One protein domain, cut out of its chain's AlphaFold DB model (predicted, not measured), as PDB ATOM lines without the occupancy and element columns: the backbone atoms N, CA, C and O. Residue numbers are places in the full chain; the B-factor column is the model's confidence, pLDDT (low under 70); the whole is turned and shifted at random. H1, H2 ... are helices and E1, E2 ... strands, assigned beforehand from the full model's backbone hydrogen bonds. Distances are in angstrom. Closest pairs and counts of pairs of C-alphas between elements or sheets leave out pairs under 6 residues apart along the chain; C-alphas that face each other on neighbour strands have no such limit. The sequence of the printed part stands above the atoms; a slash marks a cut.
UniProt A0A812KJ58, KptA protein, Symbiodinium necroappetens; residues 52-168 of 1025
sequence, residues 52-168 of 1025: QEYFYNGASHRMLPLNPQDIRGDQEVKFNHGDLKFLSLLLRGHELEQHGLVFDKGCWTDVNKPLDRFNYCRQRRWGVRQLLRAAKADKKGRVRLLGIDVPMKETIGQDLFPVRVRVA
ATOM      1  N   GLN A  52      58.543 -36.570   6.016       69.44
ATOM      2  CA  GLN A  52      57.145 -36.914   6.258       69.44
ATOM      3  C   GLN A  52      56.530 -37.638   5.057       69.44
ATOM      4  O   GLN A  52      56.424 -37.088   3.957       69.44
ATOM      5  N   GLU A  53      56.145 -38.886   5.289       80.31
ATOM      6  CA  GLU A  53      55.492 -39.719   4.293       80.31
ATOM      7  C   GLU A  53      54.046 -39.260   4.086       80.31
ATOM      8  O   GLU A  53      53.342 -38.897   5.030       80.31
ATOM      9  N   TYR A  54      53.613 -39.246   2.829       82.50
ATOM     10  CA  TYR A  54      52.270 -38.860   2.423       82.50
ATOM     11  C   TYR A  54      51.677 -39.960   1.551       82.50
ATOM     12  O   TYR A  54      52.184 -40.254   0.466       82.50
ATOM     13  N   PHE A  55      50.592 -40.568   2.023       81.62
ATOM     14  CA  PHE A  55      49.931 -41.656   1.317       81.62
ATOM     15  C   PHE A  55      49.055 -41.110   0.185       81.62
ATOM     16  O   PHE A  55      48.152 -40.301   0.397       81.62
ATOM     17  N   TYR A  56      49.324 -41.553  -1.042       81.25
ATOM     18  CA  TYR A  56      48.591 -41.160  -2.241       81.25
ATOM     19  C   TYR A  56      48.397 -42.369  -3.161       81.25
ATOM     20  O   TYR A  56      49.333 -43.119  -3.420       81.25
ATOM     21  N   ASN A  57      47.165 -42.590  -3.635       80.56
ATOM     22  CA  ASN A  57      46.778 -43.747  -4.460       80.56
ATOM     23  C   ASN A  57      47.244 -45.121  -3.911       80.56
ATOM     24  O   ASN A  57      47.525 -46.035  -4.681       80.56
ATOM     25  N   GLY A  58      47.323 -45.271  -2.583       81.38
ATOM     26  CA  GLY A  58      47.759 -46.506  -1.915       81.38
ATOM     27  C   GLY A  58      49.278 -46.706  -1.818       81.38
ATOM     28  O   GLY A  58      49.709 -47.718  -1.274       81.38
ATOM     29  N   ALA A  59      50.088 -45.757  -2.296       83.25
ATOM     30  CA  ALA A  59      51.539 -45.744  -2.127       83.25
ATOM     31  C   ALA A  59      51.966 -44.662  -1.122       83.25
ATOM     32  O   ALA A  59      51.335 -43.607  -1.033       83.25
ATOM     33  N   SER A  60      53.051 -44.907  -0.385       85.31
ATOM     34  CA  SER A  60      53.724 -43.861   0.389       85.31
ATOM     35  C   SER A  60      54.652 -43.057  -0.520       85.31
ATOM     36  O   SER A  60      55.459 -43.634  -1.250       85.31
ATOM     37  N   HIS A  61      54.542 -41.729  -0.469       85.12
ATOM     38  CA  HIS A  61      55.421 -40.800  -1.168       85.12
ATOM     39  C   HIS A  61      56.157 -39.895  -0.181       85.12
ATOM     40  O   HIS A  61      55.576 -39.378   0.775       85.12
ATOM     41  N   ARG A  62      57.438 -39.634  -0.450       87.12
ATOM     42  CA  ARG A  62      58.250 -38.711   0.349       87.12
ATOM     43  C   ARG A  62      57.833 -37.267   0.069       87.12
ATOM     44  O   ARG A  62      57.957 -36.807  -1.065       87.12
ATOM     45  N   MET A  63      57.422 -36.516   1.092       88.81
ATOM     46  CA  MET A  63      57.244 -35.071   0.932       88.81
ATOM     47  C   MET A  63      58.589 -34.344   0.854       88.81
ATOM     48  O   MET A  63      59.502 -34.569   1.652       88.81
ATOM     49  N   LEU A  64      58.689 -33.436  -0.116       87.81
ATOM     50  CA  LEU A  64      59.854 -32.608  -0.404       87.81
ATOM     51  C   LEU A  64      59.455 -31.118  -0.437       87.81
ATOM     52  O   LEU A  64      58.357 -30.792  -0.904       87.81
ATOM     53  N   PRO A  65      60.310 -30.192   0.039       87.56
ATOM     54  CA  PRO A  65      60.050 -28.757  -0.066       87.56
ATOM     55  C   PRO A  65      59.942 -28.292  -1.522       87.56
ATOM     56  O   PRO A  65      60.797 -28.608  -2.346       87.56
ATOM     57  N   LEU A  66      58.917 -27.492  -1.827       85.56
ATOM     58  CA  LEU A  66      58.741 -26.851  -3.130       85.56
ATOM     59  C   LEU A  66      58.897 -25.331  -2.981       85.56
ATOM     60  O   LEU A  66      57.970 -24.634  -2.550       85.56
ATOM     61  N   ASN A  67      60.080 -24.812  -3.323       81.69
ATOM     62  CA  ASN A  67      60.392 -23.393  -3.153       81.69
ATOM     63  C   ASN A  67      59.586 -22.526  -4.139       81.69
ATOM     64  O   ASN A  67      59.520 -22.857  -5.325       81.69
ATOM     65  N   PRO A  68      59.025 -21.375  -3.717       76.44
ATOM     66  CA  PRO A  68      58.281 -20.474  -4.603       76.44
ATOM     67  C   PRO A  68      59.042 -19.979  -5.846       76.44
ATOM     68  O   PRO A  68      58.414 -19.617  -6.842       76.44
ATOM     69  N   GLN A  69      60.374 -19.948  -5.783       75.12
ATOM     70  CA  GLN A  69      61.285 -19.580  -6.865       75.12
ATOM     71  C   GLN A  69      61.295 -20.635  -7.983       75.12
ATOM     72  O   GLN A  69      61.165 -20.283  -9.159       75.12
ATOM     73  N   ASP A  70      61.377 -21.911  -7.597       78.06
ATOM     74  CA  ASP A  70      61.545 -23.063  -8.494       78.06
ATOM     75  C   ASP A  70      60.257 -23.397  -9.264       78.06
ATOM     76  O   ASP A  70      60.295 -24.066 -10.298       78.06
ATOM     77  N   ILE A  71      59.112 -22.875  -8.801       79.00
ATOM     78  CA  ILE A  71      57.807 -23.041  -9.446       79.00
ATOM     79  C   ILE A  71      57.880 -22.564 -10.906       79.00
ATOM     80  O   ILE A  71      57.943 -21.365 -11.187       79.00
ATOM     81  N   ARG A  72      57.826 -23.477 -11.876       72.62
ATOM     82  CA  ARG A  72      57.900 -23.147 -13.308       72.62
ATOM     83  C   ARG A  72      56.645 -22.405 -13.792       72.62
ATOM     84  O   ARG A  72      55.541 -22.625 -13.291       72.62
ATOM     85  N   GLY A  73      56.816 -21.530 -14.785       66.19
ATOM     86  CA  GLY A  73      55.750 -20.708 -15.379       66.19
ATOM     87  C   GLY A  73      55.718 -19.241 -14.919       66.19
ATOM     88  O   GLY A  73      56.397 -18.838 -13.971       66.19
ATOM     89  N   ASP A  74      54.937 -18.434 -15.642       57.84
ATOM     90  CA  ASP A  74      54.892 -16.966 -15.564       57.84
ATOM     91  C   ASP A  74      54.434 -16.415 -14.201       57.84
ATOM     92  O   ASP A  74      53.372 -16.769 -13.677       57.84
ATOM     93  N   GLN A  75      55.215 -15.461 -13.678       57.34
ATOM     94  CA  GLN A  75      54.920 -14.692 -12.459       57.34
ATOM     95  C   GLN A  75      53.888 -13.565 -12.705       57.34
ATOM     96  O   GLN A  75      53.340 -13.006 -11.760       57.34
ATOM     97  N   GLU A  76      53.568 -13.249 -13.965       55.00
ATOM     98  CA  GLU A  76      52.744 -12.094 -14.376       55.00
ATOM     99  C   GLU A  76      51.241 -12.190 -14.041       55.00
ATOM    100  O   GLU A  76      50.434 -11.349 -14.449       55.00
ATOM    101  N   VAL A  77      50.818 -13.207 -13.290       65.12
ATOM    102  CA  VAL A  77      49.420 -13.359 -12.882       65.12
ATOM    103  C   VAL A  77      49.076 -12.327 -11.806       65.12
ATOM    104  O   VAL A  77      49.282 -12.542 -10.615       65.12
ATOM    105  N   LYS A  78      48.502 -11.196 -12.231       71.50
ATOM    106  CA  LYS A  78      47.936 -10.168 -11.343       71.50
ATOM    107  C   LYS A  78      46.754 -10.736 -10.544       71.50
ATOM    108  O   LYS A  78      45.611 -10.722 -10.998       71.50
ATOM    109  N   PHE A  79      47.033 -11.230  -9.343       78.38
ATOM    110  CA  PHE A  79      46.017 -11.658  -8.385       78.38
ATOM    111  C   PHE A  79      45.256 -10.470  -7.782       78.38
ATOM    112  O   PHE A  79      45.808  -9.390  -7.570       78.38
ATOM    113  N   ASN A  80      43.990 -10.689  -7.424       81.94
ATOM    114  CA  ASN A  80      43.232  -9.727  -6.631       81.94
ATOM    115  C   ASN A  80      43.831  -9.649  -5.212       81.94
ATOM    116  O   ASN A  80      43.945 -10.662  -4.520       81.94
ATOM    117  N   HIS A  81      44.192  -8.446  -4.761       79.06
ATOM    118  CA  HIS A  81      44.803  -8.238  -3.444       79.06
ATOM    119  C   HIS A  81      43.913  -8.722  -2.285       79.06
ATOM    120  O   HIS A  81      44.421  -9.255  -1.302       79.06
ATOM    121  N   GLY A  82      42.586  -8.593  -2.404       84.75
ATOM    122  CA  GLY A  82      41.636  -9.114  -1.418       84.75
ATOM    123  C   GLY A  82      41.583 -10.644  -1.381       84.75
ATOM    124  O   GLY A  82      41.384 -11.213  -0.313       84.75
ATOM    125  N   ASP A  83      41.825 -11.303  -2.515       87.75
ATOM    126  CA  ASP A  83      41.889 -12.765  -2.602       87.75
ATOM    127  C   ASP A  83      43.196 -13.280  -1.962       87.75
ATOM    128  O   ASP A  83      43.142 -14.124  -1.071       87.75
ATOM    129  N   LEU A  84      44.359 -12.688  -2.276       86.31
ATOM    130  CA  LEU A  84      45.620 -13.006  -1.576       86.31
ATOM    131  C   LEU A  84      45.563 -12.696  -0.070       86.31
ATOM    132  O   LEU A  84      46.114 -13.445   0.738       86.31
ATOM    133  N   LYS A  85      44.890 -11.607   0.327       87.62
ATOM    134  CA  LYS A  85      44.680 -11.268   1.741       87.62
ATOM    135  C   LYS A  85      43.816 -12.314   2.449       87.62
ATOM    136  O   LYS A  85      44.112 -12.626   3.597       87.62
ATOM    137  N   PHE A  86      42.792 -12.855   1.787       90.31
ATOM    138  CA  PHE A  86      41.917 -13.876   2.365       90.31
ATOM    139  C   PHE A  86      42.580 -15.259   2.430       90.31
ATOM    140  O   PHE A  86      42.514 -15.901   3.472       90.31
ATOM    141  N   LEU A  87      43.324 -15.687   1.403       90.38
ATOM    142  CA  LEU A  87      44.151 -16.900   1.509       90.38
ATOM    143  C   LEU A  87      45.174 -16.774   2.653       90.38
ATOM    144  O   LEU A  87      45.336 -17.686   3.456       90.38
ATOM    145  N   SER A  88      45.806 -15.602   2.786       89.31
ATOM    146  CA  SER A  88      46.692 -15.300   3.915       89.31
ATOM    147  C   SER A  88      45.961 -15.163   5.260       89.31
ATOM    148  O   SER A  88      46.651 -15.111   6.271       89.31
ATOM    149  N   LEU A  89      44.630 -15.058   5.307       90.44
ATOM    150  CA  LEU A  89      43.842 -15.069   6.545       90.44
ATOM    151  C   LEU A  89      43.628 -16.523   6.983       90.44
ATOM    152  O   LEU A  89      44.027 -16.877   8.092       90.44
ATOM    153  N   LEU A  90      43.129 -17.360   6.064       91.31
ATOM    154  CA  LEU A  90      42.925 -18.800   6.257       91.31
ATOM    155  C   LEU A  90      44.206 -19.503   6.728       91.31
ATOM    156  O   LEU A  90      44.225 -20.097   7.801       91.31
ATOM    157  N   LEU A  91      45.305 -19.367   5.974       91.69
ATOM    158  CA  LEU A  91      46.587 -20.022   6.282       91.69
ATOM    159  C   LEU A  91      47.269 -19.501   7.560       91.69
ATOM    160  O   LEU A  91      48.291 -20.038   7.962       91.69
ATOM    161  N   ARG A  92      46.742 -18.441   8.190       90.69
ATOM    162  CA  ARG A  92      47.243 -17.916   9.470       90.69
ATOM    163  C   ARG A  92      46.447 -18.402  10.676       90.69
ATOM    164  O   ARG A  92      46.761 -17.986  11.786       90.69
ATOM    165  N   GLY A  93      45.408 -19.212  10.479       86.69
ATOM    166  CA  GLY A  93      44.505 -19.606  11.558       86.69
ATOM    167  C   GLY A  93      43.687 -18.441  12.130       86.69
ATOM    168  O   GLY A  93      43.207 -18.512  13.259       86.69
ATOM    169  N   HIS A  94      43.521 -17.342  11.387       82.50
ATOM    170  CA  HIS A  94      42.487 -16.370  11.732       82.50
ATOM    171  C   HIS A  94      41.117 -16.996  11.413       82.50
ATOM    172  O   HIS A  94      40.955 -17.609  10.360       82.50
ATOM    173  N   GLU A  95      40.143 -16.844  12.315       81.06
ATOM    174  CA  GLU A  95      38.757 -17.319  12.128       81.06
ATOM    175  C   GLU A  95      38.636 -18.859  11.935       81.06
ATOM    176  O   GLU A  95      37.690 -19.334  11.310       81.06
ATOM    177  N   LEU A  96      39.559 -19.647  12.520       74.25
ATOM    178  CA  LEU A  96      39.610 -21.127  12.472       74.25
ATOM    179  C   LEU A  96      38.247 -21.812  12.651       74.25
ATOM    180  O   LEU A  96      37.820 -22.560  11.771       74.25
ATOM    181  N   GLU A  97      37.548 -21.509  13.750       73.06
ATOM    182  CA  GLU A  97      36.216 -22.051  14.075       73.06
ATOM    183  C   GLU A  97      35.175 -21.796  12.972       73.06
ATOM    184  O   GLU A  97      34.299 -22.624  12.738       73.06
ATOM    185  N   GLN A  98      35.279 -20.673  12.252       78.25
ATOM    186  CA  GLN A  98      34.376 -20.337  11.147       78.25
ATOM    187  C   GLN A  98      34.767 -21.033   9.838       78.25
ATOM    188  O   GLN A  98      33.978 -21.059   8.889       78.25
ATOM    189  N   HIS A  99      35.986 -21.569   9.746       79.94
ATOM    190  CA  HIS A  99      36.538 -22.118   8.513       79.94
ATOM    191  C   HIS A  99      36.754 -23.634   8.511       79.94
ATOM    192  O   HIS A  99      36.818 -24.188   7.415       79.94
ATOM    193  N   GLY A 100      36.792 -24.296   9.671       81.12
ATOM    194  CA  GLY A 100      36.926 -25.756   9.770       81.12
ATOM    195  C   GLY A 100      38.276 -26.288   9.280       81.12
ATOM    196  O   GLY A 100      38.378 -27.442   8.871       81.12
ATOM    197  N   LEU A 101      39.307 -25.438   9.264       86.94
ATOM    198  CA  LEU A 101      40.650 -25.816   8.830       86.94
ATOM    199  C   LEU A 101      41.427 -26.416  10.001       86.94
ATOM    200  O   LEU A 101      41.602 -25.767  11.029       86.94
ATOM    201  N   VAL A 102      41.923 -27.636   9.807       85.50
ATOM    202  CA  VAL A 102      42.827 -28.317  10.738       85.50
ATOM    203  C   VAL A 102      44.262 -28.135  10.252       85.50
ATOM    204  O   VAL A 102      44.535 -28.249   9.053       85.50
ATOM    205  N   PHE A 103      45.159 -27.854  11.189       89.56
ATOM    206  CA  PHE A 103      46.593 -27.686  10.983       89.56
ATOM    207  C   PHE A 103      47.346 -28.612  11.944       89.56
ATOM    208  O   PHE A 103      46.842 -28.898  13.031       89.56
ATOM    209  N   ASP A 104      48.542 -29.062  11.566       89.00
ATOM    210  CA  ASP A 104      49.457 -29.724  12.502       89.00
ATOM    211  C   ASP A 104      50.300 -28.722  13.311       89.00
ATOM    212  O   ASP A 104      50.240 -27.507  13.100       89.00
ATOM    213  N   LYS A 105      51.126 -29.246  14.228       86.00
ATOM    214  CA  LYS A 105      52.034 -28.454  15.073       86.00
ATOM    215  C   LYS A 105      53.019 -27.586  14.275       86.00
ATOM    216  O   LYS A 105      53.418 -26.526  14.740       86.00
ATOM    217  N   GLY A 106      53.384 -28.000  13.059       86.50
ATOM    218  CA  GLY A 106      54.233 -27.234  12.142       86.50
ATOM    219  C   GLY A 106      53.473 -26.190  11.317       86.50
ATOM    220  O   GLY A 106      54.040 -25.635  10.371       86.50
ATOM    221  N   CYS A 107      52.203 -25.931  11.653       90.38
ATOM    222  CA  CYS A 107      51.260 -25.081  10.927       90.38
ATOM    223  C   CYS A 107      50.963 -25.541   9.488       90.38
ATOM    224  O   CYS A 107      50.545 -24.725   8.664       90.38
ATOM    225  N   TRP A 108      51.146 -26.825   9.161       91.81
ATOM    226  CA  TRP A 108      50.792 -27.362   7.845       91.81
ATOM    227  C   TRP A 108      49.335 -27.819   7.789       91.81
ATOM    228  O   TRP A 108      48.838 -28.488   8.694       91.81
ATOM    229  N   THR A 109      48.666 -27.513   6.679       92.31
ATOM    230  CA  THR A 109      47.357 -28.067   6.309       92.31
ATOM    231  C   THR A 109      47.405 -28.601   4.877       92.31
ATOM    232  O   THR A 109      48.228 -28.162   4.068       92.31
ATOM    233  N   ASP A 110      46.547 -29.557   4.547       91.12
ATOM    234  CA  ASP A 110      46.546 -30.204   3.230       91.12
ATOM    235  C   ASP A 110      45.953 -29.250   2.190       91.12
ATOM    236  O   ASP A 110      44.910 -28.648   2.433       91.12
ATOM    237  N   VAL A 111      46.596 -29.111   1.028       91.88
ATOM    238  CA  VAL A 111      46.361 -28.048   0.027       91.88
ATOM    239  C   VAL A 111      44.896 -27.888  -0.389       91.88
ATOM    240  O   VAL A 111      44.449 -26.762  -0.624       91.88
ATOM    241  N   ASN A 112      44.136 -28.982  -0.428       89.38
ATOM    242  CA  ASN A 112      42.725 -28.969  -0.814       89.38
ATOM    243  C   ASN A 112      41.851 -28.243   0.224       89.38
ATOM    244  O   ASN A 112      41.081 -27.363  -0.147       89.38
ATOM    245  N   LYS A 113      42.042 -28.487   1.530       90.56
ATOM    246  CA  LYS A 113      41.208 -27.927   2.616       90.56
ATOM    247  C   LYS A 113      41.091 -26.384   2.575       90.56
ATOM    248  O   LYS A 113      39.964 -25.876   2.529       90.56
ATOM    249  N   PRO A 114      42.188 -25.592   2.531       91.06
ATOM    250  CA  PRO A 114      42.096 -24.142   2.407       91.06
ATOM    251  C   PRO A 114      41.706 -23.696   0.994       91.06
ATOM    252  O   PRO A 114      41.127 -22.620   0.880       91.06
ATOM    253  N   LEU A 115      41.970 -24.473  -0.069       91.88
ATOM    254  CA  LEU A 115      41.515 -24.141  -1.425       91.88
ATOM    255  C   LEU A 115      39.997 -24.270  -1.566       91.88
ATOM    256  O   LEU A 115      39.367 -23.350  -2.081       91.88
ATOM    257  N   ASP A 116      39.394 -25.341  -1.062       90.00
ATOM    258  CA  ASP A 116      37.948 -25.553  -1.082       90.00
ATOM    259  C   ASP A 116      37.234 -24.503  -0.232       90.00
ATOM    260  O   ASP A 116      36.295 -23.849  -0.700       90.00
ATOM    261  N   ARG A 117      37.745 -24.226   0.978       90.12
ATOM    262  CA  ARG A 117      37.185 -23.165   1.826       90.12
ATOM    263  C   ARG A 117      37.370 -21.774   1.215       90.12
ATOM    264  O   ARG A 117      36.452 -20.955   1.279       90.12
ATOM    265  N   PHE A 118      38.505 -21.514   0.564       92.38
ATOM    266  CA  PHE A 118      38.738 -20.293  -0.210       92.38
ATOM    267  C   PHE A 118      37.751 -20.166  -1.379       92.38
ATOM    268  O   PHE A 118      37.124 -19.118  -1.542       92.38
ATOM    269  N   ASN A 119      37.580 -21.226  -2.167       91.06
ATOM    270  CA  ASN A 119      36.705 -21.267  -3.335       91.06
ATOM    271  C   ASN A 119      35.242 -21.043  -2.948       91.06
ATOM    272  O   ASN A 119      34.575 -20.219  -3.577       91.06
ATOM    273  N   TYR A 120      34.787 -21.682  -1.867       89.25
ATOM    274  CA  TYR A 120      33.476 -21.465  -1.263       89.25
ATOM    275  C   TYR A 120      33.290 -20.005  -0.814       89.25
ATOM    276  O   TYR A 120      32.428 -19.294  -1.333       89.25
ATOM    277  N   CYS A 121      34.138 -19.509   0.097       85.94
ATOM    278  CA  CYS A 121      33.979 -18.180   0.701       85.94
ATOM    279  C   CYS A 121      34.209 -17.011  -0.277       85.94
ATOM    280  O   CYS A 121      33.698 -15.914  -0.050       85.94
ATOM    281  N   ARG A 122      34.990 -17.204  -1.349       88.50
ATOM    282  CA  ARG A 122      35.298 -16.162  -2.350       88.50
ATOM    283  C   ARG A 122      34.539 -16.319  -3.666       88.50
ATOM    284  O   ARG A 122      34.682 -15.453  -4.530       88.50
ATOM    285  N   GLN A 123      33.761 -17.392  -3.829       84.69
ATOM    286  CA  GLN A 123      33.129 -17.783  -5.095       84.69
ATOM    287  C   GLN A 123      34.167 -17.822  -6.234       84.69
ATOM    288  O   GLN A 123      34.088 -17.102  -7.234       84.69
ATOM    289  N   ARG A 124      35.212 -18.631  -6.023       85.50
ATOM    290  CA  ARG A 124      36.365 -18.806  -6.921       85.50
ATOM    291  C   ARG A 124      36.523 -20.268  -7.347       85.50
ATOM    292  O   ARG A 124      35.851 -21.158  -6.842       85.50
ATOM    293  N   ARG A 125      37.411 -20.483  -8.321       85.31
ATOM    294  CA  ARG A 125      37.894 -21.797  -8.776       85.31
ATOM    295  C   ARG A 125      39.421 -21.762  -8.895       85.31
ATOM    296  O   ARG A 125      39.977 -21.749  -9.991       85.31
ATOM    297  N   TRP A 126      40.094 -21.606  -7.761       88.00
ATOM    298  CA  TRP A 126      41.536 -21.810  -7.633       88.00
ATOM    299  C   TRP A 126      41.782 -23.301  -7.409       88.00
ATOM    300  O   TRP A 126      41.317 -23.847  -6.414       88.00
ATOM    301  N   GLY A 127      42.504 -23.942  -8.323       87.19
ATOM    302  CA  GLY A 127      43.129 -25.235  -8.066       87.19
ATOM    303  C   GLY A 127      44.589 -25.058  -7.648       87.19
ATOM    304  O   GLY A 127      45.091 -23.934  -7.504       87.19
ATOM    305  N   VAL A 128      45.299 -26.179  -7.545       86.69
ATOM    306  CA  VAL A 128      46.741 -26.258  -7.247       86.69
ATOM    307  C   VAL A 128      47.570 -25.266  -8.078       86.69
ATOM    308  O   VAL A 128      48.403 -24.534  -7.542       86.69
ATOM    309  N   ARG A 129      47.291 -25.146  -9.382       83.81
ATOM    310  CA  ARG A 129      48.012 -24.242 -10.296       83.81
ATOM    311  C   ARG A 129      47.854 -22.751  -9.956       83.81
ATOM    312  O   ARG A 129      48.743 -21.955 -10.264       83.81
ATOM    313  N   GLN A 130      46.742 -22.346  -9.341       86.00
ATOM    314  CA  GLN A 130      46.543 -20.981  -8.851       86.00
ATOM    315  C   GLN A 130      47.272 -20.760  -7.521       86.00
ATOM    316  O   GLN A 130      47.867 -19.697  -7.356       86.00
ATOM    317  N   LEU A 131      47.301 -21.755  -6.624       88.00
ATOM    318  CA  LEU A 131      48.079 -21.693  -5.379       88.00
ATOM    319  C   LEU A 131      49.587 -21.586  -5.654       88.00
ATOM    320  O   LEU A 131      50.238 -20.694  -5.116       88.00
ATOM    321  N   LEU A 132      50.122 -22.418  -6.553       86.81
ATOM    322  CA  LEU A 132      51.520 -22.371  -7.002       86.81
ATOM    323  C   LEU A 132      51.902 -20.978  -7.530       86.81
ATOM    324  O   LEU A 132      52.893 -20.382  -7.112       86.81
ATOM    325  N   ARG A 133      51.066 -20.403  -8.402       85.44
ATOM    326  CA  ARG A 133      51.261 -19.038  -8.914       85.44
ATOM    327  C   ARG A 133      51.130 -17.971  -7.821       85.44
ATOM    328  O   ARG A 133      51.847 -16.977  -7.882       85.44
ATOM    329  N   ALA A 134      50.257 -18.159  -6.831       86.50
ATOM    330  CA  ALA A 134      50.112 -17.241  -5.701       86.50
ATOM    331  C   ALA A 134      51.333 -17.281  -4.767       86.50
ATOM    332  O   ALA A 134      51.761 -16.228  -4.299       86.50
ATOM    333  N   ALA A 135      51.932 -18.460  -4.562       86.81
ATOM    334  CA  ALA A 135      53.203 -18.620  -3.862       86.81
ATOM    335  C   ALA A 135      54.345 -17.933  -4.631       86.81
ATOM    336  O   ALA A 135      55.025 -17.080  -4.068       86.81
ATOM    337  N   LYS A 136      54.491 -18.194  -5.941       84.88
ATOM    338  CA  LYS A 136      55.504 -17.534  -6.792       84.88
ATOM    339  C   LYS A 136      55.342 -16.009  -6.879       84.88
ATOM    340  O   LYS A 136      56.316 -15.286  -7.080       84.88
ATOM    341  N   ALA A 137      54.119 -15.497  -6.742       82.31
ATOM    342  CA  ALA A 137      53.841 -14.062  -6.688       82.31
ATOM    343  C   ALA A 137      54.109 -13.432  -5.303       82.31
ATOM    344  O   ALA A 137      54.114 -12.202  -5.185       82.31
ATOM    345  N   ASP A 138      54.331 -14.227  -4.250       82.00
ATOM    346  CA  ASP A 138      54.551 -13.720  -2.898       82.00
ATOM    347  C   ASP A 138      55.998 -13.266  -2.668       82.00
ATOM    348  O   ASP A 138      56.814 -13.962  -2.071       82.00
ATOM    349  N   LYS A 139      56.286 -12.022  -3.065       77.00
ATOM    350  CA  LYS A 139      57.585 -11.348  -2.869       77.00
ATOM    351  C   LYS A 139      58.060 -11.220  -1.409       77.00
ATOM    352  O   LYS A 139      59.153 -10.719  -1.194       77.00
ATOM    353  N   LYS A 140      57.248 -11.606  -0.417       76.81
ATOM    354  CA  LYS A 140      57.638 -11.679   1.007       76.81
ATOM    355  C   LYS A 140      57.979 -13.106   1.457       76.81
ATOM    356  O   LYS A 140      58.147 -13.333   2.649       76.81
ATOM    357  N   GLY A 141      57.973 -14.074   0.535       78.31
ATOM    358  CA  GLY A 141      58.328 -15.464   0.791       78.31
ATOM    359  C   GLY A 141      57.551 -16.104   1.941       78.31
ATOM    360  O   GLY A 141      58.155 -16.872   2.685       78.31
ATOM    361  N   ARG A 142      56.258 -15.796   2.135       83.19
ATOM    362  CA  ARG A 142      55.476 -16.272   3.293       83.19
ATOM    363  C   ARG A 142      54.882 -17.647   3.061       83.19
ATOM    364  O   ARG A 142      54.885 -18.440   3.989       83.19
ATOM    365  N   VAL A 143      54.353 -17.924   1.870       89.19
ATOM    366  CA  VAL A 143      53.756 -19.234   1.549       89.19
ATOM    367  C   VAL A 143      54.853 -20.297   1.443       89.19
ATOM    368  O   VAL A 143      55.844 -20.096   0.743       89.19
ATOM    369  N   ARG A 144      54.675 -21.434   2.120       89.69
ATOM    370  CA  ARG A 144      55.521 -22.633   1.997       89.69
ATOM    371  C   ARG A 144      54.673 -23.805   1.518       89.69
ATOM    372  O   ARG A 144      53.498 -23.897   1.873       89.69
ATOM    373  N   LEU A 145      55.270 -24.675   0.707       91.44
ATOM    374  CA  LEU A 145      54.628 -25.842   0.108       91.44
ATOM    375  C   LEU A 145      55.516 -27.075   0.301       91.44
ATOM    376  O   LEU A 145      56.728 -26.998   0.092       91.44
ATOM    377  N   LEU A 146      54.898 -28.202   0.651       91.31
ATOM    378  CA  LEU A 146      55.473 -29.537   0.496       91.31
ATOM    379  C   LEU A 146      54.777 -30.230  -0.671       91.31
ATOM    380  O   LEU A 146      53.552 -30.138  -0.800       91.31
ATOM    381  N   GLY A 147      55.541 -30.932  -1.500       90.06
ATOM    382  CA  GLY A 147      55.020 -31.724  -2.608       90.06
ATOM    383  C   GLY A 147      55.606 -33.127  -2.677       90.06
ATOM    384  O   GLY A 147      56.661 -33.393  -2.108       90.06
ATOM    385  N   ILE A 148      54.898 -34.005  -3.379       89.06
ATOM    386  CA  ILE A 148      55.301 -35.384  -3.674       89.06
ATOM    387  C   ILE A 148      55.714 -35.520  -5.141       89.06
ATOM    388  O   ILE A 148      55.275 -34.744  -5.990       89.06
ATOM    389  N   ASP A 149      56.520 -36.527  -5.449       83.38
ATOM    390  CA  ASP A 149      57.113 -36.843  -6.756       83.38
ATOM    391  C   ASP A 149      56.127 -37.456  -7.779       83.38
ATOM    392  O   ASP A 149      56.489 -38.273  -8.625       83.38
ATOM    393  N   VAL A 150      54.855 -37.043  -7.730       75.50
ATOM    394  CA  VAL A 150      53.778 -37.563  -8.585       75.50
ATOM    395  C   VAL A 150      53.536 -36.646  -9.799       75.50
ATOM    396  O   VAL A 150      53.071 -35.512  -9.633       75.50
ATOM    397  N   PRO A 151      53.763 -37.116 -11.044       62.22
ATOM    398  CA  PRO A 151      53.604 -36.302 -12.248       62.22
ATOM    399  C   PRO A 151      52.125 -36.115 -12.635       62.22
ATOM    400  O   PRO A 151      51.557 -36.869 -13.428       62.22
ATOM    401  N   MET A 152      51.484 -35.065 -12.111       62.56
ATOM    402  CA  MET A 152      50.101 -34.710 -12.457       62.56
ATOM    403  C   MET A 152      49.993 -33.697 -13.606       62.56
ATOM    404  O   MET A 152      50.675 -32.673 -13.635       62.56
ATOM    405  N   LYS A 153      49.014 -33.903 -14.501       57.22
ATOM    406  CA  LYS A 153      48.698 -32.987 -15.624       57.22
ATOM    407  C   LYS A 153      48.367 -31.549 -15.193       57.22
ATOM    408  O   LYS A 153      48.411 -30.645 -16.019       57.22
ATOM    409  N   GLU A 154      48.027 -31.326 -13.925       56.66
ATOM    410  CA  GLU A 154      47.626 -30.016 -13.399       56.66
ATOM    411  C   GLU A 154      48.801 -29.121 -12.975       56.66
ATOM    412  O   GLU A 154      48.659 -27.894 -12.970       56.66
ATOM    413  N   THR A 155      49.967 -29.699 -12.655       57.88
ATOM    414  CA  THR A 155      51.146 -28.927 -12.218       57.88
ATOM    415  C   THR A 155      51.820 -28.197 -13.383       57.88
ATOM    416  O   THR A 155      52.387 -27.123 -13.180       57.88
ATOM    417  N   ILE A 156      51.712 -28.763 -14.596       52.88
ATOM    418  CA  ILE A 156      52.287 -28.306 -15.875       52.88
ATOM    419  C   ILE A 156      53.707 -27.759 -15.692       52.88
ATOM    420  O   ILE A 156      53.948 -26.551 -15.732       52.88
ATOM    421  N   GLY A 157      54.645 -28.688 -15.502       62.16
ATOM    422  CA  GLY A 157      56.072 -28.399 -15.424       62.16
ATOM    423  C   GLY A 157      56.630 -28.230 -14.012       62.16
ATOM    424  O   GLY A 157      57.786 -27.846 -13.911       62.16
ATOM    425  N   GLN A 158      55.869 -28.518 -12.948       72.25
ATOM    426  CA  GLN A 158      56.498 -28.814 -11.652       72.25
ATOM    427  C   GLN A 158      56.823 -30.301 -11.588       72.25
ATOM    428  O   GLN A 158      55.973 -31.120 -11.943       72.25
ATOM    429  N   ASP A 159      58.003 -30.621 -11.072       74.75
ATOM    430  CA  ASP A 159      58.437 -31.995 -10.808       74.75
ATOM    431  C   ASP A 159      57.806 -32.557  -9.515       74.75
ATOM    432  O   ASP A 159      57.803 -33.765  -9.307       74.75
ATOM    433  N   LEU A 160      57.220 -31.686  -8.677       84.31
ATOM    434  CA  LEU A 160      56.482 -32.035  -7.459       84.31
ATOM    435  C   LEU A 160      55.017 -31.570  -7.521       84.31
ATOM    436  O   LEU A 160      54.724 -30.425  -7.882       84.31
ATOM    437  N   PHE A 161      54.091 -32.427  -7.090       86.56
ATOM    438  CA  PHE A 161      52.690 -32.085  -6.841       86.56
ATOM    439  C   PHE A 161      52.510 -31.611  -5.386       86.56
ATOM    440  O   PHE A 161      52.737 -32.406  -4.472       86.56
ATOM    441  N   PRO A 162      52.129 -30.343  -5.123       89.56
ATOM    442  CA  PRO A 162      52.033 -29.814  -3.763       89.56
ATOM    443  C   PRO A 162      50.826 -30.391  -3.011       89.56
ATOM    444  O   PRO A 162      49.678 -30.177  -3.401       89.56
ATOM    445  N   VAL A 163      51.100 -31.064  -1.896       90.75
ATOM    446  CA  VAL A 163      50.106 -31.733  -1.045       90.75
ATOM    447  C   VAL A 163      49.811 -30.973   0.243       90.75
ATOM    448  O   VAL A 163      48.668 -30.987   0.695       90.75
ATOM    449  N   ARG A 164      50.787 -30.256   0.819       92.88
ATOM    450  CA  ARG A 164      50.616 -29.515   2.086       92.88
ATOM    451  C   ARG A 164      51.125 -28.079   1.970       92.88
ATOM    452  O   ARG A 164      52.068 -27.794   1.233       92.88
ATOM    453  N   VAL A 165      50.473 -27.161   2.678       93.38
ATOM    454  CA  VAL A 165      50.722 -25.714   2.642       93.38
ATOM    455  C   VAL A 165      50.736 -25.121   4.051       93.38
ATOM    456  O   VAL A 165      49.901 -25.466   4.885       93.38
ATOM    457  N   ARG A 166      51.663 -24.190   4.295       91.69
ATOM    458  CA  ARG A 166      51.664 -23.297   5.467       91.69
ATOM    459  C   ARG A 166      51.995 -21.863   5.060       91.69
ATOM    460  O   ARG A 166      52.335 -21.593   3.903       91.69
ATOM    461  N   VAL A 167      51.961 -20.940   6.018       91.06
ATOM    462  CA  VAL A 167      52.812 -19.744   5.942       91.06
ATOM    463  C   VAL A 167      53.922 -19.829   6.984       91.06
ATOM    464  O   VAL A 167      53.737 -20.432   8.029       91.06
ATOM    465  N   ALA A 168      55.078 -19.229   6.718       88.81
ATOM    466  CA  ALA A 168      56.182 -19.214   7.681       88.81
ATOM    467  C   ALA A 168      55.946 -18.223   8.838       88.81
ATOM    468  O   ALA A 168      56.462 -18.407   9.931       88.81
TER     469      ALA A 168
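AT A GLANCE: This is residues 52 to 168 of the 1025 residues of the protein "KptA protein" of Symbiodinium necroappetens (UniProt A0A812KJ58). A two-stranded ribbon, E3 and E4, runs through the middle, with H4 packed on it, the pair H1 and H3 near E4, and the small hairpin E1 and E2 at one end of E3. Long loops make up much of the rest, among them residues 63 to 80 along the outside. The printed part has 117 residues, under half of them, 55, in named elements, in the order E1 E2 H1 H2 H3 H4 E3 E4; the class is mixed, and both two-stranded sheets are antiparallel. The whole is compact, with a radius of gyration of the C-alphas of 13.6 A and spans of 34 by 33 by 24 A.

HOW THE PARTS SIT: E1, residues 53 to 56, and E2, residues 59 to 62, form an antiparallel hairpin, with N 54 and O 61 2.8 A apart. H1, residues 81 to 90, touches H3, residues 112 to 122, at a steep tilt of 48 degrees, opposite ways; their closest C-alphas are those of Leu 87 and Phe 118, 6.6 A. H2, residues 96 to 99, is close to H3 but not clearly touching, with the C-alphas of His 99 and Arg 117 closest at 6.8 A. E3, residues 143 to 148, and E4, residues 161 to 167, form an antiparallel hairpin, with N 146 and O 164 2.9 A apart. The closest C-alphas of H4, residues 128 to 136, and E3 are those of Ala 135 and Val 143, 5.5 A. The closest of E2 and E3 are those of His 61 and Ile 148, 6.0 A. In H1, H3 and H4 every O i to N i+4 pair is within hydrogen-bond range; H2 is too short for such a pair.

IN THESE COORDINATES: E1 begins at C-alpha 53 (55.492, -39.719, 4.293). H3 is 14.9 A long, H1 14.5 A, H4 12.4 A and E3 17.0 A. E4, 17.8 A, ends at C-alpha 167 (52.812, -19.744, 5.942).

THE WHOLE: The C-alphas farthest apart are those of Gly 58 and His 81, 38.4 A. The printed part has no cut; the links E2 to H1, H2 to H3 and E3 to E4 are long. pLDDT is under 70 at residue 52, residues 73 to 77 and residues 151 to 157.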